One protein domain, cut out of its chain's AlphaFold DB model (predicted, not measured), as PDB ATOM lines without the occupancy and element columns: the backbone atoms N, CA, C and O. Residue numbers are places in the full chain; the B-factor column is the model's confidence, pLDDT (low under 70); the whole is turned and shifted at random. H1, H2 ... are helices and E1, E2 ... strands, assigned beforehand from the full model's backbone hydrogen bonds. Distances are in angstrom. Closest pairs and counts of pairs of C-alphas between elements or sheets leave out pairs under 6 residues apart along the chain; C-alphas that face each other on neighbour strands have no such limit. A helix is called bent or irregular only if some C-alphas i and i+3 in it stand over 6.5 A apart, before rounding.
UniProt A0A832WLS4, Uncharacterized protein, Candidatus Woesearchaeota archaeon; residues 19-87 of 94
ATOM      1  N   GLN A  19     108.907 116.272 123.531       89.75
ATOM      2  CA  GLN A  19     109.061 117.608 124.095       89.75
ATOM      3  C   GLN A  19     109.333 117.628 125.599       89.75
ATOM      4  O   GLN A  19     109.794 118.643 126.115       89.75
ATOM      5  N   GLN A  20     109.071 116.528 126.306       92.81
ATOM      6  CA  GLN A  20     109.327 116.393 127.739       92.81
ATOM      7  C   GLN A  20     110.596 115.599 128.047       92.81
ATOM      8  O   GLN A  20     110.995 115.568 129.207       92.81
ATOM      9  N   GLU A  21     111.218 114.936 127.070       96.19
ATOM     10  CA  GLU A  21     112.375 114.078 127.333       96.19
ATOM     11  C   GLU A  21     113.570 114.885 127.832       96.19
ATOM     12  O   GLU A  21     113.937 115.887 127.224       96.19
ATOM     13  N   CYS A  22     114.211 114.444 128.908       96.88
ATOM     14  CA  CYS A  22     115.349 115.127 129.520       96.88
ATOM     15  C   CYS A  22     116.395 114.132 130.023       96.88
ATOM     16  O   CYS A  22     116.082 112.970 130.298       96.88
ATOM     17  N   GLU A  23     117.631 114.608 130.167       97.62
ATOM     18  CA  GLU A  23     118.717 113.858 130.806       97.62
ATOM     19  C   GLU A  23     119.050 114.440 132.184       97.62
ATOM     20  O   GLU A  23     119.395 113.702 133.106       97.62
ATOM     21  N   THR A  24     118.923 115.761 132.332       97.81
ATOM     22  CA  THR A  24     119.226 116.501 133.560       97.81
ATOM     23  C   THR A  24     118.175 117.572 133.845       97.81
ATOM     24  O   THR A  24     117.471 118.018 132.939       97.81
ATOM     25  N   ASP A  25     118.104 118.055 135.089       97.62
ATOM     26  CA  ASP A  25     117.210 119.167 135.465       97.62
ATOM     27  C   ASP A  25     117.495 120.429 134.646       97.62
ATOM     28  O   ASP A  25     116.586 121.158 134.267       97.62
ATOM     29  N   ALA A  26     118.761 120.640 134.271       97.25
ATOM     30  CA  ALA A  26     119.175 121.751 133.422       97.25
ATOM     31  C   ALA A  26     118.607 121.674 131.995       97.25
ATOM     32  O   ALA A  26     118.748 122.633 131.230       97.25
ATOM     33  N   ASP A  27     118.021 120.545 131.594       97.62
ATOM     34  CA  ASP A  27     117.297 120.410 130.334       97.62
ATOM     35  C   ASP A  27     115.839 120.817 130.465       97.62
ATOM     36  O   ASP A  27     115.221 121.076 129.441       97.62
ATOM     37  N   CYS A  28     115.294 120.921 131.675       97.88
ATOM     38  CA  CYS A  28     113.890 121.211 131.901       97.88
ATOM     39  C   CYS A  28     113.652 122.686 132.199       97.88
ATOM     40  O   CYS A  28     114.298 123.305 133.037       97.88
ATOM     41  N   VAL A  29     112.682 123.256 131.495       97.50
ATOM     42  CA  VAL A  29     112.255 124.642 131.669       97.50
ATOM     43  C   VAL A  29     110.736 124.725 131.580       97.50
ATOM     44  O   VAL A  29     110.105 123.842 130.989       97.50
ATOM     45  N   PRO A  30     110.119 125.777 132.130       96.56
ATOM     46  CA  PRO A  30     108.690 125.968 131.981       96.56
ATOM     47  C   PRO A  30     108.296 126.127 130.517       96.56
ATOM     48  O   PRO A  30     109.009 126.755 129.728       96.56
ATOM     49  N   LEU A  31     107.128 125.600 130.161       95.31
ATOM     50  CA  LEU A  31     106.499 125.899 128.882       95.31
ATOM     51  C   LEU A  31     106.355 127.433 128.740       95.31
ATOM     52  O   LEU A  31     105.833 128.042 129.670       95.31
ATOM     53  N   PRO A  32     106.764 128.081 127.631       92.88
ATOM     54  CA  PRO A  32     106.736 129.547 127.483       92.88
ATOM     55  C   PRO A  32     105.324 130.172 127.421       92.88
ATOM     56  O   PRO A  32     104.919 130.756 126.425       92.88
ATOM     57  N   THR A  33     104.564 130.075 128.507       91.75
ATOM     58  CA  THR A  33     103.199 130.594 128.691       91.75
ATOM     59  C   THR A  33     103.124 131.388 129.999       91.75
ATOM     60  O   THR A  33     104.077 131.396 130.773       91.75
ATOM     61  N   CYS A  34     102.012 132.077 130.258       89.50
ATOM     62  CA  CYS A  34     101.883 132.966 131.421       89.50
ATOM     63  C   CYS A  34     101.915 132.258 132.781       89.50
ATOM     64  O   CYS A  34     102.532 132.751 133.718       89.50
ATOM     65  N   HIS A  35     101.246 131.108 132.885       91.81
ATOM     66  CA  HIS A  35     101.110 130.340 134.127       91.81
ATOM     67  C   HIS A  35     101.371 128.862 133.813       91.81
ATOM     68  O   HIS A  35     100.441 128.053 133.753       91.81
ATOM     69  N   PRO A  36     102.624 128.507 133.485       93.38
ATOM     70  CA  PRO A  36     102.924 127.211 132.905       93.38
ATOM     71  C   PRO A  36     102.778 126.109 133.941       93.38
ATOM     72  O   PRO A  36     103.552 126.005 134.882       93.38
ATOM     73  N   ARG A  37     101.804 125.227 133.741       94.62
ATOM     74  CA  ARG A  37     101.647 124.015 134.562       94.62
ATOM     75  C   ARG A  37     102.468 122.838 134.039       94.62
ATOM     76  O   ARG A  37     102.434 121.754 134.618       94.62
ATOM     77  N   THR A  38     103.202 123.051 132.952       95.12
ATOM     78  CA  THR A  38     103.959 122.038 132.224       95.12
ATOM     79  C   THR A  38     105.400 122.493 132.059       95.12
ATOM     80  O   THR A  38     105.654 123.659 131.755       95.12
ATOM     81  N   CYS A  39     106.325 121.553 132.227       96.69
ATOM     82  CA  CYS A  39     107.733 121.722 131.901       96.69
ATOM     83  C   CYS A  39     108.042 120.993 130.590       96.69
ATOM     84  O   CYS A  39     107.470 119.939 130.307       96.69
ATOM     85  N   ILE A  40     108.951 121.552 129.804       97.19
ATOM     86  CA  ILE A  40     109.432 120.999 128.537       97.19
ATOM     87  C   ILE A  40     110.956 120.957 128.538       97.19
ATOM     88  O   ILE A  40     111.608 121.647 129.324       97.19
ATOM     89  N   ASN A  41     111.534 120.197 127.616       96.75
ATOM     90  CA  ASN A  41     112.953 120.290 127.344       96.75
ATOM     91  C   ASN A  41     113.269 121.642 126.685       96.75
ATOM     92  O   ASN A  41     112.639 122.040 125.700       96.75
ATOM     93  N   LYS A  42     114.293 122.330 127.195       96.12
ATOM     94  CA  LYS A  42     114.780 123.630 126.725       96.12
ATOM     95  C   LYS A  42     115.024 123.680 125.221       96.12
ATOM     96  O   LYS A  42     114.828 124.736 124.624       96.12
ATOM     97  N   LYS A  43     115.396 122.557 124.590       95.50
ATOM     98  CA  LYS A  43     115.639 122.471 123.141       95.50
ATOM     99  C   LYS A  43     114.391 122.803 122.318       95.50
ATOM    100  O   LYS A  43     114.521 123.291 121.201       95.50
ATOM    101  N   TYR A  44     113.200 122.615 122.890       94.50
ATOM    102  CA  TYR A  44     111.926 122.912 122.237       94.50
ATOM    103  C   TYR A  44     111.363 124.297 122.557       94.50
ATOM    104  O   TYR A  44     110.359 124.679 121.970       94.50
ATOM    105  N   THR A  45     111.993 125.088 123.432       91.62
ATOM    106  CA  THR A  45     111.480 126.428 123.796       91.62
ATOM    107  C   THR A  45     111.284 127.344 122.595       91.62
ATOM    108  O   THR A  45     110.318 128.095 122.560       91.62
ATOM    109  N   SER A  46     112.164 127.248 121.594       91.19
ATOM    110  CA  SER A  46     112.088 128.049 120.366       91.19
ATOM    111  C   SER A  46     110.858 127.769 119.494       91.19
ATOM    112  O   SER A  46     110.544 128.579 118.629       91.19
ATOM    113  N   PHE A  47     110.142 126.666 119.734       90.50
ATOM    114  CA  PHE A  47     108.889 126.351 119.043       90.50
ATOM    115  C   PHE A  47     107.663 127.014 119.677       90.50
ATOM    116  O   PHE A  47     106.554 126.855 119.175       90.50
ATOM    117  N   TYR A  48     107.851 127.758 120.769       88.44
ATOM    118  CA  TYR A  48     106.778 128.412 121.500       88.44
ATOM    119  C   TYR A  48     106.944 129.925 121.478       88.44
ATOM    120  O   TYR A  48     107.998 130.463 121.819       88.44
ATOM    121  N   GLU A  49     105.865 130.622 121.141       86.31
ATOM    122  CA  GLU A  49     105.793 132.067 121.295       86.31
ATOM    123  C   GLU A  49     105.351 132.405 122.714       86.31
ATOM    124  O   GLU A  49     104.257 132.042 123.152       86.31
ATOM    125  N   ARG A  50     106.211 133.123 123.442       84.38
ATOM    126  CA  ARG A  50     105.835 133.648 124.750       84.38
ATOM    127  C   ARG A  50     104.921 134.862 124.554       84.38
ATOM    128  O   ARG A  50     105.332 135.796 123.867       84.38
ATOM    129  N   PRO A  51     103.736 134.901 125.184       86.00
ATOM    130  CA  PRO A  51     102.864 136.066 125.110       86.00
ATOM    131  C   PRO A  51     103.556 137.317 125.672       86.00
ATOM    132  O   PRO A  51     104.280 137.246 126.666       86.00
ATOM    133  N   GLU A  52     103.316 138.472 125.043       87.38
ATOM    134  CA  GLU A  52     103.888 139.761 125.469       87.38
ATOM    135  C   GLU A  52     103.295 140.268 126.790       87.38
ATOM    136  O   GLU A  52     103.943 141.020 127.517       87.38
ATOM    137  N   ALA A  53     102.069 139.851 127.107       86.94
ATOM    138  CA  ALA A  53     101.352 140.247 128.306       86.94
ATOM    139  C   ALA A  53     100.637 139.051 128.937       86.94
ATOM    140  O   ALA A  53     100.094 138.186 128.247       86.94
ATOM    141  N   CYS A  54     100.607 139.051 130.264       84.19
ATOM    142  CA  CYS A  54      99.964 138.045 131.092       84.19
ATOM    143  C   CYS A  54      99.088 138.733 132.135       84.19
ATOM    144  O   CYS A  54      99.376 139.851 132.556       84.19
ATOM    145  N   THR A  55      98.011 138.074 132.556       82.75
ATOM    146  CA  THR A  55      97.214 138.544 133.693       82.75
ATOM    147  C   THR A  55      98.038 138.489 134.977       82.75
ATOM    148  O   THR A  55      98.789 137.539 135.173       82.75
ATOM    149  N   GLU A  56      97.847 139.440 135.894       80.62
ATOM    150  CA  GLU A  56      98.548 139.490 137.196       80.62
ATOM    151  C   GLU A  56      98.094 138.403 138.198       80.62
ATOM    152  O   GLU A  56      98.390 138.473 139.388       80.62
ATOM    153  N   MET A  57      97.348 137.391 137.748       86.88
ATOM    154  CA  MET A  57      96.863 136.317 138.612       86.88
ATOM    155  C   MET A  57      97.994 135.341 138.924       86.88
ATOM    156  O   MET A  57      98.552 134.725 138.023       86.88
ATOM    157  N   PHE A  58      98.311 135.159 140.201       89.12
ATOM    158  CA  PHE A  58      99.274 134.149 140.619       89.12
ATOM    159  C   PHE A  58      98.606 132.771 140.752       89.12
ATOM    160  O   PHE A  58      97.582 132.623 141.415       89.12
ATOM    161  N   ASP A  59      99.205 131.769 140.121       91.44
ATOM    162  CA  ASP A  59      98.829 130.352 140.181       91.44
ATOM    163  C   ASP A  59      99.911 129.541 140.907       91.44
ATOM    164  O   ASP A  59     101.014 129.378 140.385       91.44
ATOM    165  N   CYS A  60      99.574 129.010 142.085       93.19
ATOM    166  CA  CYS A  60     100.448 128.195 142.935       93.19
ATOM    167  C   CYS A  60     100.942 126.906 142.272       93.19
ATOM    168  O   CYS A  60     101.956 126.347 142.687       93.19
ATOM    169  N   SER A  61     100.224 126.419 141.260       94.75
ATOM    170  CA  SER A  61     100.576 125.206 140.528       94.75
ATOM    171  C   SER A  61     101.472 125.474 139.310       94.75
ATOM    172  O   SER A  61     101.842 124.530 138.606       94.75
ATOM    173  N   ALA A  62     101.814 126.734 139.025       95.19
ATOM    174  CA  ALA A  62     102.639 127.100 137.880       95.19
ATOM    175  C   ALA A  62     104.147 127.041 138.190       95.19
ATOM    176  O   ALA A  62     104.602 127.390 139.278       95.19
ATOM    177  N   ALA A  63     104.930 126.636 137.194       95.75
ATOM    178  CA  ALA A  63     106.385 126.646 137.187       95.75
ATOM    179  C   ALA A  63     106.895 127.982 136.618       95.75
ATOM    180  O   ALA A  63     107.242 128.066 135.450       95.75
ATOM    181  N   TYR A  64     106.902 129.066 137.395       92.62
ATOM    182  CA  TYR A  64     107.306 130.385 136.868       92.62
ATOM    183  C   TYR A  64     108.769 130.473 136.422       92.62
ATOM    184  O   TYR A  64     109.131 131.359 135.646       92.62
ATOM    185  N   ASP A  65     109.603 129.551 136.887       93.62
ATOM    186  CA  ASP A  65     111.024 129.507 136.592       93.62
ATOM    187  C   ASP A  65     111.532 128.059 136.506       93.62
ATOM    188  O   ASP A  65     110.824 127.098 136.811       93.62
ATOM    189  N   ALA A  66     112.775 127.905 136.049       95.50
ATOM    190  CA  ALA A  66     113.390 126.599 135.838       95.50
ATOM    191  C   ALA A  66     113.588 125.788 137.128       95.50
ATOM    192  O   ALA A  66     113.669 124.571 137.044       95.50
ATOM    193  N   SER A  67     113.627 126.416 138.310       94.94
ATOM    194  CA  SER A  67     113.784 125.681 139.572       94.94
ATOM    195  C   SER A  67     112.539 124.875 139.950       94.94
ATOM    196  O   SER A  67     112.636 123.921 140.713       94.94
ATOM    197  N   ALA A  68     111.383 125.203 139.367       95.62
ATOM    198  CA  ALA A  68     110.149 124.439 139.517       95.62
ATOM    199  C   ALA A  68     110.048 123.235 138.557       95.62
ATOM    200  O   ALA A  68     109.034 122.532 138.569       95.62
ATOM    201  N   CYS A  69     111.058 122.998 137.714       97.44
ATOM    202  CA  CYS A  69     111.081 121.923 136.728       97.44
ATOM    203  C   CYS A  69     112.236 120.946 136.991       97.44
ATOM    204  O   CYS A  69     113.399 121.327 136.923       97.44
ATOM    205  N   GLU A  70     111.921 119.667 137.197       97.75
ATOM    206  CA  GLU A  70     112.910 118.606 137.435       97.75
ATOM    207  C   GLU A  70     112.828 117.506 136.374       97.75
ATOM    208  O   GLU A  70     111.764 117.239 135.801       97.75
ATOM    209  N   CYS A  71     113.949 116.833 136.125       97.81
ATOM    210  CA  CYS A  71     114.011 115.685 135.239       97.81
ATOM    211  C   CYS A  71     113.760 114.384 136.012       97.81
ATOM    212  O   CYS A  71     114.670 113.759 136.556       97.81
ATOM    213  N   VAL A  72     112.505 113.928 136.025       96.81
ATOM    214  CA  VAL A  72     112.090 112.724 136.759       96.81
ATOM    215  C   VAL A  72     111.768 111.607 135.777       96.81
ATOM    216  O   VAL A  72     110.855 111.718 134.962       96.81
ATOM    217  N   GLY A  73     112.516 110.502 135.844       94.69
ATOM    218  CA  GLY A  73     112.295 109.353 134.958       94.69
ATOM    219  C   GLY A  73     112.418 109.713 133.474       94.69
ATOM    220  O   GLY A  73     111.592 109.280 132.673       94.69
ATOM    221  N   SER A  74     113.412 110.544 133.137       96.25
ATOM    222  CA  SER A  74     113.645 111.094 131.792       96.25
ATOM    223  C   SER A  74     112.507 111.969 131.261       96.25
ATOM    224  O   SER A  74     112.342 112.097 130.050       96.25
ATOM    225  N   ARG A  75     111.704 112.573 132.149       96.62
ATOM    226  CA  ARG A  75     110.621 113.490 131.780       96.62
ATOM    227  C   ARG A  75     110.649 114.760 132.618       96.62
ATOM    228  O   ARG A  75     110.672 114.701 133.849       96.62
ATOM    229  N   CYS A  76     110.557 115.902 131.949       97.56
ATOM    230  CA  CYS A  76     110.405 117.189 132.602       97.56
ATOM    231  C   CYS A  76     109.087 117.250 133.369       97.56
ATOM    232  O   CYS A  76     108.002 117.117 132.800       97.56
ATOM    233  N   THR A  77     109.199 117.464 134.674       96.38
ATOM    234  CA  THR A  77     108.098 117.420 135.631       96.38
ATOM    235  C   THR A  77     108.032 118.737 136.390       96.38
ATOM    236  O   THR A  77     109.044 119.236 136.865       96.38
ATOM    237  N   ASN A  78     106.828 119.297 136.504       96.62
ATOM    238  CA  ASN A  78     106.566 120.481 137.318       96.62
ATOM    239  C   ASN A  78     106.399 120.072 138.790       96.62
ATOM    240  O   ASN A  78     105.481 119.319 139.127       96.62
ATOM    241  N   MET A  79     107.254 120.596 139.660       95.62
ATOM    242  CA  MET A  79     107.270 120.277 141.090       95.62
ATOM    243  C   MET A  79     106.211 121.038 141.895       95.62
ATOM    244  O   MET A  79     105.841 120.605 142.988       95.62
ATOM    245  N   ASN A  80     105.636 122.100 141.323       94.94
ATOM    246  CA  ASN A  80     104.609 122.921 141.963       94.94
ATOM    247  C   ASN A  80     103.190 122.342 141.831       94.94
ATOM    248  O   ASN A  80     102.257 122.886 142.420       94.94
ATOM    249  N   LEU A  81     103.000 121.240 141.090       89.25
ATOM    250  CA  LEU A  81     101.679 120.638 140.859       89.25
ATOM    251  C   LEU A  81     100.926 120.340 142.165       89.25
ATOM    252  O   LEU A  81     101.468 119.728 143.088       89.25
ATOM    253  N   GLY A  82      99.640 120.703 142.192       85.19
ATOM    254  CA  GLY A  82      98.789 120.545 143.375       85.19
ATOM    255  C   GLY A  82      99.074 121.603 144.439       85.19
ATOM    256  O   GLY A  82      99.116 121.274 145.619       85.19
ATOM    257  N   ASP A  83      99.324 122.839 144.000       82.06
ATOM    258  CA  ASP A  83      99.552 124.040 144.818       82.06
ATOM    259  C   ASP A  83     100.782 123.990 145.732       82.06
ATOM    260  O   ASP A  83     100.952 124.809 146.636       82.06
ATOM    261  N   LYS A  84     101.709 123.074 145.437       81.00
ATOM    262  CA  LYS A  84     102.971 122.921 146.166       81.00
ATOM    263  C   LYS A  84     103.894 124.125 146.018       81.00
ATOM    264  O   LYS A  84     104.679 124.374 146.924       81.00
ATOM    265  N   GLY A  85     103.752 124.913 144.949       81.12
ATOM    266  CA  GLY A  85     104.490 126.172 144.789       81.12
ATOM    267  C   GLY A  85     104.136 127.237 145.835       81.12
ATOM    268  O   GLY A  85     104.876 128.201 145.997       81.12
ATOM    269  N   CYS A  86     103.031 127.061 146.569       82.75
ATOM    270  CA  CYS A  86     102.622 127.929 147.677       82.75
ATOM    271  C   CYS A  86     102.815 127.296 149.060       82.75
ATOM    272  O   CYS A  86     102.605 127.974 150.062       82.75
ATOM    273  N   ALA A  87     103.230 126.027 149.137       71.62
ATOM    274  CA  ALA A  87     103.341 125.296 150.400       71.62
ATOM    275  C   ALA A  87     104.475 125.802 151.321       71.62
ATOM    276  O   ALA A  87     104.516 125.420 152.486       71.62
TER     277      ALA A  87
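This is residues 19 to 87 of the 94 residues of an uncharacterized protein of Candidatus Woesearchaeota archaeon (UniProt A0A832WLS4). What shape is this? Little regular structure: a flat body, mostly loops, with two small hairpins, E1-E2 and E3-E4, packed together, a short helix H1 after the first, and residues 48 to 68 looping out wide. What builds it? The 69 printed residues hold E1, E2, H1, E3, E4 in order, two antiparallel sheets, class mixed, with only 20 residues in named elements. How large? Compact, radius of gyration of the C-alphas 11.5 A, spans 33 by 29 by 13 A.

Where is the first hairpin? E1 is residues 28 to 30, 7.0 A, from C-alpha 28 at (113.890, 121.211, 131.901); E2 is 39 to 41, 7.1 A. What follows? H1 is 42 to 47, 10.1 A, irregular, with C-alphas 43 and 46 7.2 A apart; E3 is 69 to 72, 9.3 A; E4 is 75 to 78, 9.8 A, ending at C-alpha 78 (106.566, 120.481, 137.318).

What pairs? In hairpin E1-E2, N 29 and O 40 are 2.9 A apart; in hairpin E3-E4, N 77 and O 70 are 2.8 A apart, both within hydrogen-bond range. How near are the hairpins? The closest C-alphas of E2 and E4, Cys 39 and Cys 76, are 5.3 A apart. And H1? H1 and E4 are apart; H1 has 0 of 2 O i to N i+4 pairs within range, but 2 of 3 O i to N i+3.

How far does it reach? The farthest C-alphas, Ala 53 and Gly 73, are 33.4 A apart. Any cut or low confidence? The printed part has no cut, H1 to E3 is a long link, and no printed residue is under 70.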